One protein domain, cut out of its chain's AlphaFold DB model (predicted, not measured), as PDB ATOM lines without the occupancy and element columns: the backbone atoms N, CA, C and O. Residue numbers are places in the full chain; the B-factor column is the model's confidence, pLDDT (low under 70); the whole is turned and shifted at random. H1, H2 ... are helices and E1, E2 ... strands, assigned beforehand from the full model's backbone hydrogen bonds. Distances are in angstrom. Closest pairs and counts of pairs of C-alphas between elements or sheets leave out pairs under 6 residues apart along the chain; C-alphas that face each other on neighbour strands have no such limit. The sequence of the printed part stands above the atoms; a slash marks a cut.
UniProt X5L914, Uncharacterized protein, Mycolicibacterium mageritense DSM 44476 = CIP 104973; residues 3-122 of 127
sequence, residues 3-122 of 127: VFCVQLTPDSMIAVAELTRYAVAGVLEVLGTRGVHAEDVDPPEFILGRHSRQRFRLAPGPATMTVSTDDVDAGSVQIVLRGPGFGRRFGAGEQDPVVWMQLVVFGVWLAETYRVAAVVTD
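Overview. This is residues 3 to 122 of the 127 residues of an uncharacterized protein of Mycolicibacterium mageritense DSM 44476 = CIP 104973 (UniProt X5L914). One twisted sheet of seven strands curls round helix H1, and helix H2 lies beside H1 on the same face, over edge strand E7. The link of residues 83 to 96 makes a loop at one end of the longest axis. The printed part has 120 residues, with two named helices and seven named strands in the order E1 H1 E2 E3 E4 E5 E6 H2 E7, a mixed class. The sheet is branched at E4, with antiparallel neighbours; the whole is compact, with a radius of gyration of the C-alphas of 14.4 A and spans of 45 by 31 by 22 A.

Along the chain. Find C-alpha 51 at (84.922, 131.300, 147.521); from there E4, residues 51 to 59, runs 26.5 A. E5 is residues 63 to 70, 23.4 A, and E6 residues 76 to 82, 19.6 A. E1, residues 3 to 8, begins at (78.023, 117.331, 155.559); E7, residues 116 to 121, ends at (78.177, 115.626, 160.339). E2 is residues 37 to 41 and E3 residues 45 to 47. H1 is residues 16 to 32, 23.7 A; H2 is residues 97 to 114, 26.0 A.

Arrangement. E3, E4, E5 and E6 form a meander, each strand the antiparallel neighbour of the one before. Look for N 47 and O 51, 2.8 A, N 54 and O 67, 2.8 A, and N 66 and O 80, 2.9 A. E2 and E3 lie on one side of E4, E5 on the other; N 39 and O 57 are 3.0 A apart. E1 has E6 on one side, with N 4 and O 79 at 2.8 A, and E7 on the other, with N 5 and O 119 at 2.8 A. H1 is on the sheet; its closest C-alphas to E6 are Thr 20 and Val 77, 6.0 A. H2, at a height over the sheet of 8.4 A, runs along E7, at 2 degrees on the local plane; their closest C-alphas are Gly 107 and Ala 118, 5.1 A. H1, with residues 26 to 31 alone, touches H2 at a shallow tilt of 30 degrees, opposite ways; the closest C-alphas are Val 30 and Gln 102, 6.7 A. In H1 and H2 every O i to N i+4 pair is within hydrogen-bond range.

Size, cuts and confidence. The C-alphas farthest apart, Pro 10 and Ala 92, are 45.1 A apart. The printed part has no cut; the link from E6 to H2 is long. Confidence is under 70 at residue 73 and residues 87 to 97.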
ATOM      1  N   VAL A   3      77.043 116.260 155.784       93.50
ATOM      2  CA  VAL A   3      78.023 117.331 155.559       93.50
ATOM      3  C   VAL A   3      79.409 116.769 155.815       93.50
ATOM      4  O   VAL A   3      79.671 116.254 156.894       93.50
ATOM      5  N   PHE A   4      80.282 116.870 154.824       95.50
ATOM      6  CA  PHE A   4      81.683 116.486 154.887       95.50
ATOM      7  C   PHE A   4      82.525 117.752 154.754       95.50
ATOM      8  O   PHE A   4      82.447 118.440 153.740       95.50
ATOM      9  N   CYS A   5      83.283 118.100 155.783       95.75
ATOM     10  CA  CYS A   5      84.114 119.295 155.815       95.75
ATOM     11  C   CYS A   5      85.568 118.893 156.020       95.75
ATOM     12  O   CYS A   5      85.861 118.067 156.883       95.75
ATOM     13  N   VAL A   6      86.471 119.493 155.253       95.75
ATOM     14  CA  VAL A   6      87.911 119.328 155.423       95.75
ATOM     15  C   VAL A   6      88.564 120.699 155.403       95.75
ATOM     16  O   VAL A   6      88.307 121.500 154.509       95.75
ATOM     17  N   GLN A   7      89.404 120.974 156.390       95.19
ATOM     18  CA  GLN A   7      90.064 122.258 156.580       95.19
ATOM     19  C   GLN A   7      91.570 122.038 156.677       95.19
ATOM     20  O   GLN A   7      92.013 121.078 157.319       95.19
ATOM     21  N   LEU A   8      92.368 122.913 156.059       94.56
ATOM     22  CA  LEU A   8      93.807 122.849 156.285       94.56
ATOM     23  C   LEU A   8      94.129 123.240 157.729       94.56
ATOM     24  O   LEU A   8      93.429 124.010 158.391       94.56
ATOM     25  N   THR A   9      95.224 122.687 158.213       93.88
ATOM     26  CA  THR A   9      95.862 123.041 159.473       93.88
ATOM     27  C   THR A   9      97.196 123.728 159.168       93.88
ATOM     28  O   THR A   9      97.679 123.646 158.034       93.88
ATOM     29  N   PRO A  10      97.842 124.367 160.157       92.62
ATOM     30  CA  PRO A  10      99.183 124.923 159.973       92.62
ATOM     31  C   PRO A  10     100.230 123.905 159.486       92.62
ATOM     32  O   PRO A  10     101.210 124.303 158.866       92.62
ATOM     33  N   ASP A  11     100.013 122.608 159.737       93.94
ATOM     34  CA  ASP A  11     100.919 121.520 159.346       93.94
ATOM     35  C   ASP A  11     100.493 120.805 158.054       93.94
ATOM     36  O   ASP A  11     101.095 119.789 157.684       93.94
ATOM     37  N   SER A  12      99.441 121.280 157.381       94.56
ATOM     38  CA  SER A  12      98.941 120.650 156.161       94.56
ATOM     39  C   SER A  12      99.985 120.628 155.052       94.56
ATOM     40  O   SER A  12     100.691 121.600 154.799       94.56
ATOM     41  N   MET A  13     100.042 119.502 154.345       93.31
ATOM     42  CA  MET A  13     101.011 119.259 153.269       93.31
ATOM     43  C   MET A  13     100.378 119.366 151.875       93.31
ATOM     44  O   MET A  13     100.893 118.798 150.915       93.31
ATOM     45  N   ILE A  14      99.230 120.035 151.767       94.06
ATOM     46  CA  ILE A  14      98.421 120.104 150.551       94.06
ATOM     47  C   ILE A  14      97.811 121.496 150.381       94.06
ATOM     48  O   ILE A  14      97.430 122.133 151.361       94.06
ATOM     49  N   ALA A  15      97.692 121.960 149.137       92.12
ATOM     50  CA  ALA A  15      96.980 123.196 148.821       92.12
ATOM     51  C   ALA A  15      95.460 122.971 148.732       92.12
ATOM     52  O   ALA A  15      95.004 121.889 148.356       92.12
ATOM     53  N   VAL A  16      94.655 124.013 148.974       91.06
ATOM     54  CA  VAL A  16      93.176 123.940 148.916       91.06
ATOM     55  C   VAL A  16      92.672 123.407 147.574       91.06
ATOM     56  O   VAL A  16      91.745 122.598 147.535       91.06
ATOM     57  N   ALA A  17      93.297 123.804 146.463       90.19
ATOM     58  CA  ALA A  17      92.915 123.340 145.129       90.19
ATOM     59  C   ALA A  17      93.101 121.821 144.957       90.19
ATOM     60  O   ALA A  17      92.238 121.143 144.394       90.19
ATOM     61  N   GLU A  18      94.203 121.265 145.465       93.62
ATOM     62  CA  GLU A  18      94.460 119.822 145.424       93.62
ATOM     63  C   GLU A  18      93.568 119.075 146.415       93.62
ATOM     64  O   GLU A  18      92.975 118.057 146.054       93.62
ATOM     65  N   LEU A  19      93.387 119.619 147.623       94.00
ATOM     66  CA  LEU A  19      92.462 119.076 148.611       94.00
ATOM     67  C   LEU A  19      91.042 118.988 148.044       94.00
ATOM     68  O   LEU A  19      90.387 117.963 148.200       94.00
ATOM     69  N   THR A  20      90.589 120.022 147.333       93.75
ATOM     70  CA  THR A  20      89.280 120.038 146.667       93.75
ATOM     71  C   THR A  20      89.164 118.886 145.678       93.75
ATOM     72  O   THR A  20      88.180 118.150 145.705       93.75
ATOM     73  N   ARG A  21      90.182 118.679 144.834       94.00
ATOM     74  CA  ARG A  21      90.185 117.586 143.852       94.00
ATOM     75  C   ARG A  21      90.109 116.217 144.522       94.00
ATOM     76  O   ARG A  21      89.286 115.405 144.104       94.00
ATOM     77  N   TYR A  22      90.918 115.965 145.551       96.12
ATOM     78  CA  TYR A  22      90.902 114.676 146.250       96.12
ATOM     79  C   TYR A  22      89.621 114.459 147.050       96.12
ATOM     80  O   TYR A  22      89.059 113.370 146.996       96.12
ATOM     81  N   ALA A  23      89.127 115.484 147.747       96.00
ATOM     82  CA  ALA A  23      87.890 115.399 148.512       96.00
ATOM     83  C   ALA A  23      86.693 115.099 147.600       96.00
ATOM     84  O   ALA A  23      85.924 114.184 147.886       96.00
ATOM     85  N   VAL A  24      86.557 115.809 146.474       95.31
ATOM     86  CA  VAL A  24      85.475 115.565 145.508       95.31
ATOM     87  C   VAL A  24      85.592 114.175 144.888       95.31
ATOM     88  O   VAL A  24      84.596 113.454 144.843       95.31
ATOM     89  N   ALA A  25      86.788 113.773 144.451       95.44
ATOM     90  CA  ALA A  25      87.000 112.453 143.862       95.44
ATOM     91  C   ALA A  25      86.671 111.324 144.850       95.44
ATOM     92  O   ALA A  25      85.926 110.415 144.498       95.44
ATOM     93  N   GLY A  26      87.149 111.413 146.095       96.12
ATOM     94  CA  GLY A  26      86.890 110.391 147.108       96.12
ATOM     95  C   GLY A  26      85.425 110.328 147.540       96.12
ATOM     96  O   GLY A  26      84.889 109.237 147.707       96.12
ATOM     97  N   VAL A  27      84.725 111.468 147.637       95.56
ATOM     98  CA  VAL A  27      83.269 111.454 147.871       95.56
ATOM     99  C   VAL A  27      82.544 110.767 146.713       95.56
ATOM    100  O   VAL A  27      81.693 109.914 146.956       95.56
ATOM    101  N   LEU A  28      82.880 111.092 145.462       94.75
ATOM    102  CA  LEU A  28      82.274 110.448 144.292       94.75
ATOM    103  C   LEU A  28      82.590 108.949 144.220       94.75
ATOM    104  O   LEU A  28      81.729 108.177 143.809       94.75
ATOM    105  N   GLU A  29      83.777 108.523 144.647       94.69
ATOM    106  CA  GLU A  29      84.138 107.106 144.739       94.69
ATOM    107  C   GLU A  29      83.286 106.380 145.786       94.69
ATOM    108  O   GLU A  29      82.678 105.355 145.474       94.69
ATOM    109  N   VAL A  30      83.152 106.948 146.993       93.00
ATOM    110  CA  VAL A  30      82.276 106.410 148.045       93.00
ATOM    111  C   VAL A  30      80.842 106.265 147.530       93.00
ATOM    112  O   VAL A  30      80.244 105.197 147.677       93.00
ATOM    113  N   LEU A  31      80.312 107.294 146.865       91.94
ATOM    114  CA  LEU A  31      78.992 107.253 146.229       91.94
ATOM    115  C   LEU A  31      78.909 106.178 145.131       91.94
ATOM    116  O   LEU A  31      77.935 105.424 145.074       91.94
ATOM    117  N   GLY A  32      79.955 106.042 144.315       90.38
ATOM    118  CA  GLY A  32      80.046 105.056 143.241       90.38
ATOM    119  C   GLY A  32      79.972 103.613 143.740       90.38
ATOM    120  O   GLY A  32      79.328 102.786 143.095       90.38
ATOM    121  N   THR A  33      80.519 103.310 144.927       88.44
ATOM    122  CA  THR A  33      80.374 101.977 145.555       88.44
ATOM    123  C   THR A  33      78.919 101.605 145.870       88.44
ATOM    124  O   THR A  33      78.617 100.435 146.105       88.44
ATOM    125  N   ARG A  34      78.009 102.586 145.842       84.12
ATOM    126  CA  ARG A  34      76.564 102.445 146.064       84.12
ATOM    127  C   ARG A  34      75.730 102.639 144.801       84.12
ATOM    128  O   ARG A  34      74.509 102.730 144.888       84.12
ATOM    129  N   GLY A  35      76.373 102.708 143.636       87.94
ATOM    130  CA  GLY A  35      75.695 102.985 142.370       87.94
ATOM    131  C   GLY A  35      75.151 104.412 142.277       87.94
ATOM    132  O   GLY A  35      74.223 104.651 141.507       87.94
ATOM    133  N   VAL A  36      75.686 105.341 143.082       89.81
ATOM    134  CA  VAL A  36      75.367 106.766 142.990       89.81
ATOM    135  C   VAL A  36      76.460 107.483 142.202       89.81
ATOM    136  O   VAL A  36      77.642 107.374 142.522       89.81
ATOM    137  N   HIS A  37      76.072 108.250 141.187       91.12
ATOM    138  CA  HIS A  37      76.989 108.925 140.269       91.12
ATOM    139  C   HIS A  37      76.546 110.370 140.016       91.12
ATOM    140  O   HIS A  37      75.364 110.686 140.131       91.12
ATOM    141  N   ALA A  38      77.482 111.252 139.665       91.62
ATOM    142  CA  ALA A  38      77.154 112.612 139.244       91.62
ATOM    143  C   ALA A  38      76.800 112.645 137.746       91.62
ATOM    144  O   ALA A  38      77.558 112.114 136.937       91.62
ATOM    145  N   GLU A  39      75.679 113.274 137.384       86.75
ATOM    146  CA  GLU A  39      75.203 113.363 135.989       86.75
ATOM    147  C   GLU A  39      75.318 114.777 135.413       86.75
ATOM    148  O   GLU A  39      75.899 114.961 134.347       86.75
ATOM    149  N   ASP A  40      74.820 115.779 136.140       75.56
ATOM    150  CA  ASP A  40      74.879 117.185 135.731       75.56
ATOM    151  C   ASP A  40      75.777 117.965 136.682       75.56
ATOM    152  O   ASP A  40      75.658 117.828 137.903       75.56
ATOM    153  N   VAL A  41      76.631 118.819 136.118       79.81
ATOM    154  CA  VAL A  41      77.536 119.694 136.862       79.81
ATOM    155  C   VAL A  41      77.236 121.136 136.484       79.81
ATOM    156  O   VAL A  41      77.504 121.554 135.357       79.81
ATOM    157  N   ASP A  42      76.701 121.903 137.431       82.44
ATOM    158  CA  ASP A  42      76.606 123.349 137.263       82.44
ATOM    159  C   ASP A  42      78.036 123.923 137.186       82.44
ATOM    160  O   ASP A  42      78.933 123.447 137.900       82.44
ATOM    161  N   PRO A  43      78.297 124.931 136.333       78.94
ATOM    162  CA  PRO A  43      79.598 125.584 136.316       78.94
ATOM    163  C   PRO A  43      79.908 126.167 137.705       78.94
ATOM    164  O   PRO A  43      78.989 126.630 138.387       78.94
ATOM    165  N   PRO A  44      81.179 126.148 138.149       81.88
ATOM    166  CA  PRO A  44      81.544 126.704 139.442       81.88
ATOM    167  C   PRO A  44      81.210 128.200 139.492       81.88
ATOM    168  O   PRO A  44      81.630 128.985 138.641       81.88
ATOM    169  N   GLU A  45      80.448 128.586 140.508       85.62
ATOM    170  CA  GLU A  45      80.132 129.966 140.843       85.62
ATOM    171  C   GLU A  45      81.233 130.515 141.752       85.62
ATOM    172  O   GLU A  45      81.475 129.978 142.834       85.62
ATOM    173  N   PHE A  46      81.906 131.587 141.329       81.69
ATOM    174  CA  PHE A  46      82.922 132.260 142.138       81.69
ATOM    175  C   PHE A  46      82.304 133.433 142.895       81.69
ATOM    176  O   PHE A  46      81.861 134.415 142.299       81.69
ATOM    177  N   ILE A  47      82.317 133.350 144.220       78.06
ATOM    178  CA  ILE A  47      81.787 134.371 145.119       78.06
ATOM    179  C   ILE A  47      82.977 135.156 145.676       78.06
ATOM    180  O   ILE A  47      83.868 134.605 146.323       78.06
ATOM    181  N   LEU A  48      83.014 136.460 145.381       76.69
ATOM    182  CA  LEU A  48      84.057 137.393 145.843       76.69
ATOM    183  C   LEU A  48      85.500 136.994 145.451       76.69
ATOM    184  O   LEU A  48      86.461 137.443 146.071       76.69
ATOM    185  N   GLY A  49      85.663 136.151 144.423       71.81
ATOM    186  CA  GLY A  49      86.965 135.727 143.889       71.81
ATOM    187  C   GLY A  49      87.793 134.814 144.802       71.81
ATOM    188  O   GLY A  49      88.944 134.541 144.477       71.81
ATOM    189  N   ARG A  50      87.240 134.365 145.937       76.44
ATOM    190  CA  ARG A  50      87.939 133.544 146.950       76.44
ATOM    191  C   ARG A  50      87.118 132.369 147.464       76.44
ATOM    192  O   ARG A  50      87.676 131.417 147.995       76.44
ATOM    193  N   HIS A  51      85.806 132.421 147.270       84.44
ATOM    194  CA  HIS A  51      84.922 131.300 147.521       84.44
ATOM    195  C   HIS A  51      84.452 130.749 146.185       84.44
ATOM    196  O   HIS A  51      84.162 131.513 145.260       84.44
ATOM    197  N   SER A  52      84.354 129.431 146.075       88.25
ATOM    198  CA  SER A  52      83.709 128.807 144.926       88.25
ATOM    199  C   SER A  52      82.612 127.869 145.385       88.25
ATOM    200  O   SER A  52      82.692 127.286 146.466       88.25
ATOM    201  N   ARG A  53      81.568 127.745 144.573       91.25
ATOM    202  CA  ARG A  53      80.478 126.811 144.802       91.25
ATOM    203  C   ARG A  53      80.167 126.069 143.517       91.25
ATOM    204  O   ARG A  53      79.934 126.680 142.485       91.25
ATOM    205  N   GLN A  54      80.100 124.750 143.593       92.31
ATOM    206  CA  GLN A  54      79.741 123.890 142.479       92.31
ATOM    207  C   GLN A  54      78.659 122.906 142.911       92.31
ATOM    208  O   GLN A  54      78.704 122.366 144.018       92.31
ATOM    209  N   ARG A  55      77.665 122.669 142.056       94.56
ATOM    210  CA  ARG A  55      76.557 121.759 142.353       94.56
ATOM    211  C   ARG A  55      76.500 120.634 141.331       94.56
ATOM    212  O   ARG A  55      76.662 120.856 140.139       94.56
ATOM    213  N   PHE A  56      76.225 119.438 141.835       94.00
ATOM    214  CA  PHE A  56      76.090 118.215 141.065       94.00
ATOM    215  C   PHE A  56      74.706 117.619 141.306       94.00
ATOM    216  O   PHE A  56      74.254 117.544 142.458       94.00
ATOM    217  N   ARG A  57      74.047 117.157 140.244       93.44
ATOM    218  CA  ARG A  57      72.916 116.229 140.371       93.44
ATOM    219  C   ARG A  57      73.449 114.812 140.496       93.44
ATOM    220  O   ARG A  57      74.370 114.438 139.774       93.44
ATOM    221  N   LEU A  58      72.884 114.058 141.431       92.44
ATOM    222  CA  LEU A  58      73.272 112.686 141.715       92.44
ATOM    223  C   LEU A  58      72.172 111.738 141.257       92.44
ATOM    224  O   LEU A  58      71.024 111.907 141.660       92.44
ATOM    225  N   ALA A  59      72.543 110.721 140.492       89.56
ATOM    226  CA  ALA A  59      71.658 109.645 140.085       89.56
ATOM    227  C   ALA A  59      72.033 108.325 140.766       89.56
ATOM    228  O   ALA A  59      73.210 108.120 141.049       89.56
ATOM    229  N   PRO A  60      71.063 107.425 141.000       87.38
ATOM    230  CA  PRO A  60      69.644 107.591 140.682       87.38
ATOM    231  C   PRO A  60      68.917 108.547 141.646       87.38
ATOM    232  O   PRO A  60      69.159 108.559 142.851       87.38
ATOM    233  N   GLY A  61      67.952 109.299 141.111       81.88
ATOM    234  CA  GLY A  61      67.006 110.094 141.899       81.88
ATOM    235  C   GLY A  61      67.324 111.592 142.001       81.88
ATOM    236  O   GLY A  61      68.185 112.107 141.302       81.88
ATOM    237  N   PRO A  62      66.582 112.339 142.840       87.69
ATOM    238  CA  PRO A  62      66.667 113.800 142.910       87.69
ATOM    239  C   PRO A  62      67.718 114.293 143.924       87.69
ATOM    240  O   PRO A  62      67.556 115.367 144.511       87.69
ATOM    241  N   ALA A  63      68.755 113.500 144.210       90.62
ATOM    242  CA  ALA A  63      69.784 113.885 145.168       90.62
ATOM    243  C   ALA A  63      70.785 114.867 144.543       90.62
ATOM    244  O   ALA A  63      70.942 114.957 143.326       90.62
ATOM    245  N   THR A  64      71.461 115.646 145.385       93.56
ATOM    246  CA  THR A  64      72.444 116.637 144.943       93.56
ATOM    247  C   THR A  64      73.645 116.682 145.869       93.56
ATOM    248  O   THR A  64      73.490 116.588 147.089       93.56
ATOM    249  N   MET A  65      74.817 116.917 145.288       95.19
ATOM    250  CA  MET A  65      76.048 117.250 145.996       95.19
ATOM    251  C   MET A  65      76.355 118.726 145.748       95.19
ATOM    252  O   MET A  65      76.272 119.201 144.621       95.19
ATOM    253  N   THR A  66      76.672 119.478 146.794       95.31
ATOM    254  CA  THR A  66      77.198 120.843 146.674       95.31
ATOM    255  C   THR A  66      78.602 120.861 147.241       95.31
ATOM    256  O   THR A  66      78.789 120.440 148.376       95.31
ATOM    257  N   VAL A  67      79.559 121.342 146.463       95.00
ATOM    258  CA  VAL A  67      80.946 121.555 146.866       95.00
ATOM    259  C   VAL A  67      81.136 123.052 147.036       95.00
ATOM    260  O   VAL A  67      80.850 123.811 146.114       95.00
ATOM    261  N   SER A  68      81.594 123.469 148.202       93.69
ATOM    262  CA  SER A  68      81.958 124.845 148.501       93.69
ATOM    263  C   SER A  68      83.423 124.868 148.909       93.69
ATOM    264  O   SER A  68      83.836 124.071 149.751       93.69
ATOM    265  N   THR A  69      84.201 125.772 148.336       92.06
ATOM    266  CA  THR A  69      85.585 126.009 148.745       92.06
ATOM    267  C   THR A  69      85.705 127.405 149.313       92.06
ATOM    268  O   THR A  69      85.102 128.346 148.794       92.06
ATOM    269  N   ASP A  70      86.513 127.536 150.349       88.06
ATOM    270  CA  ASP A  70      86.913 128.811 150.919       88.06
ATOM    271  C   ASP A  70      88.437 128.848 150.947       88.06
ATOM    272  O   ASP A  70      89.038 127.939 151.507       88.06
ATOM    273  N   ASP A  71      89.049 129.847 150.315       79.50
ATOM    274  CA  ASP A  71      90.504 130.042 150.307       79.50
ATOM    275  C   ASP A  71      90.958 131.121 151.319       79.50
ATOM    276  O   ASP A  71      92.071 131.638 151.247       79.50
ATOM    277  N   VAL A  72      90.082 131.523 152.249       71.25
ATOM    278  CA  VAL A  72      90.380 132.476 153.331       71.25
ATOM    279  C   VAL A  72      90.860 131.740 154.595       71.25
ATOM    280  O   VAL A  72      90.547 130.571 154.830       71.25
ATOM    281  N   ASP A  73      91.652 132.443 155.411       67.69
ATOM    282  CA  ASP A  73      92.271 131.989 156.662       67.69
ATOM    283  C   ASP A  73      93.188 130.769 156.493       67.69
ATOM    284  O   ASP A  73      94.377 130.921 156.215       67.69
ATOM    285  N   ALA A  74      92.640 129.568 156.677       70.50
ATOM    286  CA  ALA A  74      93.355 128.303 156.566       70.50
ATOM    287  C   ALA A  74      92.997 127.540 155.285       70.50
ATOM    288  O   ALA A  74      93.694 126.604 154.936       70.50
ATOM    289  N   GLY A  75      91.938 127.914 154.568       88.62
ATOM    290  CA  GLY A  75      91.473 127.144 153.426       88.62
ATOM    291  C   GLY A  75      90.627 125.928 153.826       88.62
ATOM    292  O   GLY A  75      90.984 125.145 154.713       88.62
ATOM    293  N   SER A  76      89.476 125.751 153.181       92.81
ATOM    294  CA  SER A  76      88.556 124.650 153.470       92.81
ATOM    295  C   SER A  76      87.761 124.190 152.253       92.81
ATOM    296  O   SER A  76      87.562 124.916 151.276       92.81
ATOM    297  N   VAL A  77      87.286 122.952 152.344       94.88
ATOM    298  CA  VAL A  77      86.406 122.305 151.379       94.88
ATOM    299  C   VAL A  77      85.228 121.723 152.142       94.88
ATOM    300  O   VAL A  77      85.390 120.870 153.013       94.88
ATOM    301  N   GLN A  78      84.025 122.158 151.792       95.12
ATOM    302  CA  GLN A  78      82.782 121.627 152.323       95.12
ATOM    303  C   GLN A  78      82.000 120.938 151.208       95.12
ATOM    304  O   GLN A  78      81.708 121.530 150.174       95.12
ATOM    305  N   ILE A  79      81.608 119.693 151.443       96.06
ATOM    306  CA  ILE A  79      80.794 118.889 150.542       96.06
ATOM    307  C   ILE A  79      79.499 118.521 151.262       96.06
ATOM    308  O   ILE A  79      79.498 117.924 152.336       96.06
ATOM    309  N   VAL A  80      78.372 118.900 150.673       94.62
ATOM    310  CA  VAL A  80      77.039 118.741 151.254       94.62
ATOM    311  C   VAL A  80      76.212 117.827 150.361       94.62
ATOM    312  O   VAL A  80      75.895 118.183 149.226       94.62
ATOM    313  N   LEU A  81      75.820 116.671 150.896       93.06
ATOM    314  CA  LEU A  81      74.940 115.706 150.240       93.06
ATOM    315  C   LEU A  81      73.504 115.894 150.740       93.06
ATOM    316  O   LEU A  81      73.220 115.829 151.944       93.06
ATOM    317  N   ARG A  82      72.581 116.147 149.811       90.38
ATOM    318  CA  ARG A  82      71.156 116.381 150.092       90.38
ATOM    319  C   ARG A  82      70.274 115.541 149.185       90.38
ATOM    320  O   ARG A  82      70.600 115.339 148.023       90.38
ATOM    321  N   GLY A  83      69.117 115.145 149.704       86.56
ATOM    322  CA  GLY A  83      68.114 114.367 148.982       86.56
ATOM    323  C   GLY A  83      67.933 112.962 149.559       86.56
ATOM    324  O   GLY A  83      68.478 112.661 150.628       86.56
ATOM    325  N   PRO A  84      67.137 112.116 148.884       81.69
ATOM    326  CA  PRO A  84      66.923 110.731 149.292       81.69
ATOM    327  C   PRO A  84      68.253 109.982 149.451       81.69
ATOM    328  O   PRO A  84      69.160 110.170 148.649       81.69
ATOM    329  N   GLY A  85      68.374 109.169 150.502       76.31
ATOM    330  CA  GLY A  85      69.604 108.428 150.820       76.31
ATOM    331  C   GLY A  85      70.613 109.183 151.697       76.31
ATOM    332  O   GLY A  85      71.479 108.550 152.288       76.31
ATOM    333  N   PHE A  86      70.476 110.505 151.870       81.31
ATOM    334  CA  PHE A  86      71.442 111.326 152.617       81.31
ATOM    335  C   PHE A  86      70.785 112.126 153.760       81.31
ATOM    336  O   PHE A  86      70.835 113.354 153.753       81.31
ATOM    337  N   GLY A  87      70.140 111.492 154.755       67.19
ATOM    338  CA  GLY A  87      69.487 112.180 155.893       67.19
ATOM    339  C   GLY A  87      68.685 111.295 156.864       67.19
ATOM    340  O   GLY A  87      68.552 110.098 156.626       67.19
ATOM    341  N   ARG A  88      68.107 111.905 157.922       57.69
ATOM    342  CA  ARG A  88      67.085 111.276 158.788       57.69
ATOM    343  C   ARG A  88      65.927 110.750 157.941       57.69
ATOM    344  O   ARG A  88      65.406 111.479 157.095       57.69
ATOM    345  N   ARG A  89      65.467 109.529 158.214       57.78
ATOM    346  CA  ARG A  89      64.225 109.006 157.639       57.78
ATOM    347  C   ARG A  89      63.171 108.850 158.731       57.78
ATOM    348  O   ARG A  89      63.393 108.163 159.719       57.78
ATOM    349  N   PHE A  90      62.006 109.455 158.513       42.50
ATOM    350  CA  PHE A  90      60.754 109.022 159.127       42.50
ATOM    351  C   PHE A  90      60.125 107.987 158.177       42.50
ATOM    352  O   PHE A  90      59.694 108.344 157.082       42.50
ATOM    353  N   GLY A  91      60.115 106.705 158.562       43.22
ATOM    354  CA  GLY A  91      59.446 105.617 157.826       43.22
ATOM    355  C   GLY A  91      60.368 104.536 157.239       43.22
ATOM    356  O   GLY A  91      61.530 104.787 156.932       43.22
ATOM    357  N   ALA A  92      59.809 103.327 157.095       39.88
ATOM    358  CA  ALA A  92      60.455 102.031 156.841       39.88
ATOM    359  C   ALA A  92      61.128 101.868 155.460       39.88
ATOM    360  O   ALA A  92      60.726 101.036 154.651       39.88
ATOM    361  N   GLY A  93      62.166 102.645 155.177       45.56
ATOM    362  CA  GLY A  93      63.121 102.308 154.124       45.56
ATOM    363  C   GLY A  93      64.529 102.490 154.658       45.56
ATOM    364  O   GLY A  93      64.811 103.532 155.242       45.56
ATOM    365  N   GLU A  94      65.372 101.474 154.494       47.78
ATOM    366  CA  GLU A  94      66.743 101.423 155.009       47.78
ATOM    367  C   GLU A  94      67.463 102.771 154.856       47.78
ATOM    368  O   GLU A  94      67.502 103.367 153.773       47.78
ATOM    369  N   GLN A  95      68.002 103.276 155.970       53.22
ATOM    370  CA  GLN A  95      69.175 104.129 155.878       53.22
ATOM    371  C   GLN A  95      70.294 103.277 155.282       53.22
ATOM    372  O   GLN A  95      70.377 102.084 155.565       53.22
ATOM    373  N   ASP A  96      71.181 103.903 154.523       55.22
ATOM    374  CA  ASP A  96      72.496 103.334 154.283       55.22
ATOM    375  C   ASP A  96      73.472 104.003 155.267       55.22
ATOM    376  O   ASP A  96      74.176 104.944 154.884       55.22
ATOM    377  N   PRO A  97      73.504 103.596 156.560       59.72
ATOM    378  CA  PRO A  97      74.427 104.150 157.560       59.72
ATOM    379  C   PRO A  97      75.895 104.016 157.127       59.72
ATOM    380  O   PRO A  97      76.793 104.622 157.713       59.72
ATOM    381  N   VAL A  98      76.148 103.252 156.063       75.56
ATOM    382  CA  VAL A  98      77.465 103.017 155.513       75.56
ATOM    383  C   VAL A  98      78.016 104.219 154.753       75.56
ATOM    384  O   VAL A  98      79.212 104.443 154.863       75.56
ATOM    385  N   VAL A  99      77.215 105.047 154.065       85.75
ATOM    386  CA  VAL A  99      77.782 106.196 153.319       85.75
ATOM    387  C   VAL A  99      78.403 107.215 154.270       85.75
ATOM    388  O   VAL A  99      79.544 107.627 154.075       85.75
ATOM    389  N   TRP A 100      77.688 107.601 155.330       87.38
ATOM    390  CA  TRP A 100      78.236 108.506 156.344       87.38
ATOM    391  C   TRP A 100      79.503 107.921 156.981       87.38
ATOM    392  O   TRP A 100      80.520 108.607 157.056       87.38
ATOM    393  N   MET A 101      79.483 106.640 157.362       88.31
ATOM    394  CA  MET A 101      80.638 106.000 157.993       88.31
ATOM    395  C   MET A 101      81.829 105.844 157.032       88.31
ATOM    396  O   MET A 101      82.970 106.047 157.434       88.31
ATOM    397  N   GLN A 102      81.587 105.561 155.750       91.25
ATOM    398  CA  GLN A 102      82.622 105.551 154.711       91.25
ATOM    399  C   GLN A 102      83.243 106.938 154.532       91.25
ATOM    400  O   GLN A 102      84.459 107.044 154.399       91.25
ATOM    401  N   LEU A 103      82.441 108.005 154.591       93.69
ATOM    402  CA  LEU A 103      82.947 109.378 154.557       93.69
ATOM    403  C   LEU A 103      83.745 109.736 155.816       93.69
ATOM    404  O   LEU A 103      84.733 110.457 155.710       93.69
ATOM    405  N   VAL A 104      83.376 109.211 156.991       93.62
ATOM    406  CA  VAL A 104      84.188 109.339 158.215       93.62
ATOM    407  C   VAL A 104      85.550 108.674 158.022       93.62
ATOM    408  O   VAL A 104      86.572 109.316 158.249       93.62
ATOM    409  N   VAL A 105      85.578 107.423 157.553       95.06
ATOM    410  CA  VAL A 105      86.831 106.692 157.284       95.06
ATOM    411  C   VAL A 105      87.683 107.424 156.245       95.06
ATOM    412  O   VAL A 105      88.884 107.595 156.440       95.06
ATOM    413  N   PHE A 106      87.066 107.922 155.174       96.38
ATOM    414  CA  PHE A 106      87.750 108.725 154.167       96.38
ATOM    415  C   PHE A 106      88.319 110.032 154.748       96.38
ATOM    416  O   PHE A 106      89.452 110.403 154.445       96.38
ATOM    417  N   GLY A 107      87.576 110.705 155.631       96.56
ATOM    418  CA  GLY A 107      88.046 111.891 156.346       96.56
ATOM    419  C   GLY A 107      89.257 111.608 157.240       96.56
ATOM    420  O   GLY A 107      90.209 112.387 157.227       96.56
ATOM    421  N   VAL A 108      89.258 110.478 157.956       97.06
ATOM    422  CA  VAL A 108      90.417 110.021 158.745       97.06
ATOM    423  C   VAL A 108      91.624 109.792 157.837       97.06
ATOM    424  O   VAL A 108      92.704 110.300 158.125       97.06
ATOM    425  N   TRP A 109      91.435 109.115 156.703       97.38
ATOM    426  CA  TRP A 109      92.514 108.891 155.744       97.38
ATOM    427  C   TRP A 109      93.105 110.203 155.202       97.38
ATOM    428  O   TRP A 109      94.328 110.345 155.140       97.38
ATOM    429  N   LEU A 110      92.267 111.189 154.853       96.62
ATOM    430  CA  LEU A 110      92.744 112.514 154.440       96.62
ATOM    431  C   LEU A 110      93.535 113.200 155.557       96.62
ATOM    432  O   LEU A 110      94.600 113.758 155.290       96.62
ATOM    433  N   ALA A 111      93.028 113.153 156.792       96.25
ATOM    434  CA  ALA A 111      93.674 113.757 157.950       96.25
ATOM    435  C   ALA A 111      95.067 113.160 158.202       96.25
ATOM    436  O   ALA A 111      96.026 113.908 158.388       96.25
ATOM    437  N   GLU A 112      95.203 111.837 158.132       96.25
ATOM    438  CA  GLU A 112      96.485 111.143 158.293       96.25
ATOM    439  C   GLU A 112      97.450 111.427 157.136       96.25
ATOM    440  O   GLU A 112      98.638 111.670 157.357       96.25
ATOM    441  N   THR A 113      96.942 111.440 155.902       96.88
ATOM    442  CA  THR A 113      97.767 111.587 154.692       96.88
ATOM    443  C   THR A 113      98.275 113.017 154.516       96.88
ATOM    444  O   THR A 113      99.445 113.230 154.201       96.88
ATOM    445  N   TYR A 114      97.405 114.007 154.726       96.44
ATOM    446  CA  TYR A 114      97.674 115.405 154.378       96.44
ATOM    447  C   TYR A 114      97.742 116.351 155.579       96.44
ATOM    448  O   TYR A 114      97.966 117.546 155.379       96.44
ATOM    449  N   ARG A 115      97.579 115.843 156.810       96.19
ATOM    450  CA  ARG A 115      97.554 116.640 158.052       96.19
ATOM    451  C   ARG A 115      96.491 117.740 158.014       96.19
ATOM    452  O   ARG A 115      96.745 118.899 158.339       96.19
ATOM    453  N   VAL A 116      95.298 117.378 157.561       95.88
ATOM    454  CA  VAL A 116      94.109 118.243 157.514       95.88
ATOM    455  C   VAL A 116      93.151 117.885 158.651       95.88
ATOM    456  O   VAL A 116      93.194 116.776 159.180       95.88
ATOM    457  N   ALA A 117      92.267 118.803 159.027       95.19
ATOM    458  CA  ALA A 117      91.170 118.513 159.944       95.19
ATOM    459  C   ALA A 117      89.928 118.123 159.135       95.19
ATOM    460  O   ALA A 117      89.454 118.915 158.325       95.19
ATOM    461  N   ALA A 118      89.394 116.919 159.349       95.19
ATOM    462  CA  ALA A 118      88.182 116.446 158.687       95.19
ATOM    463  C   ALA A 118      87.043 116.260 159.697       95.19
ATOM    464  O   ALA A 118      87.238 115.709 160.779       95.19
ATOM    465  N   VAL A 119      85.842 116.701 159.333       93.56
ATOM    466  CA  VAL A 119      84.624 116.580 160.139       93.56
ATOM    467  C   VAL A 119      83.492 116.096 159.248       93.56
ATOM    468  O   VAL A 119      83.245 116.658 158.182       93.56
ATOM    469  N   VAL A 120      82.764 115.078 159.703       90.69
ATOM    470  CA  VAL A 120      81.581 114.567 159.004       90.69
ATOM    471  C   VAL A 120      80.382 114.663 159.929       90.69
ATOM    472  O   VAL A 120      80.329 114.000 160.963       90.69
ATOM    473  N   THR A 121      79.412 115.495 159.572       86.50
ATOM    474  CA  THR A 121      78.177 115.626 160.339       86.50
ATOM    475  C   THR A 121      77.263 114.450 160.048       86.50
ATOM    476  O   THR A 121      76.897 114.189 158.896       86.50
ATOM    477  N   ASP A 122      76.891 113.773 161.129       72.38
ATOM    478  CA  ASP A 122      75.887 112.723 161.141       72.38
ATOM    479  C   ASP A 122      74.538 113.265 160.631       72.38
ATOM    480  O   ASP A 122      74.061 114.300 161.123       72.38
TER     481      ASP A 122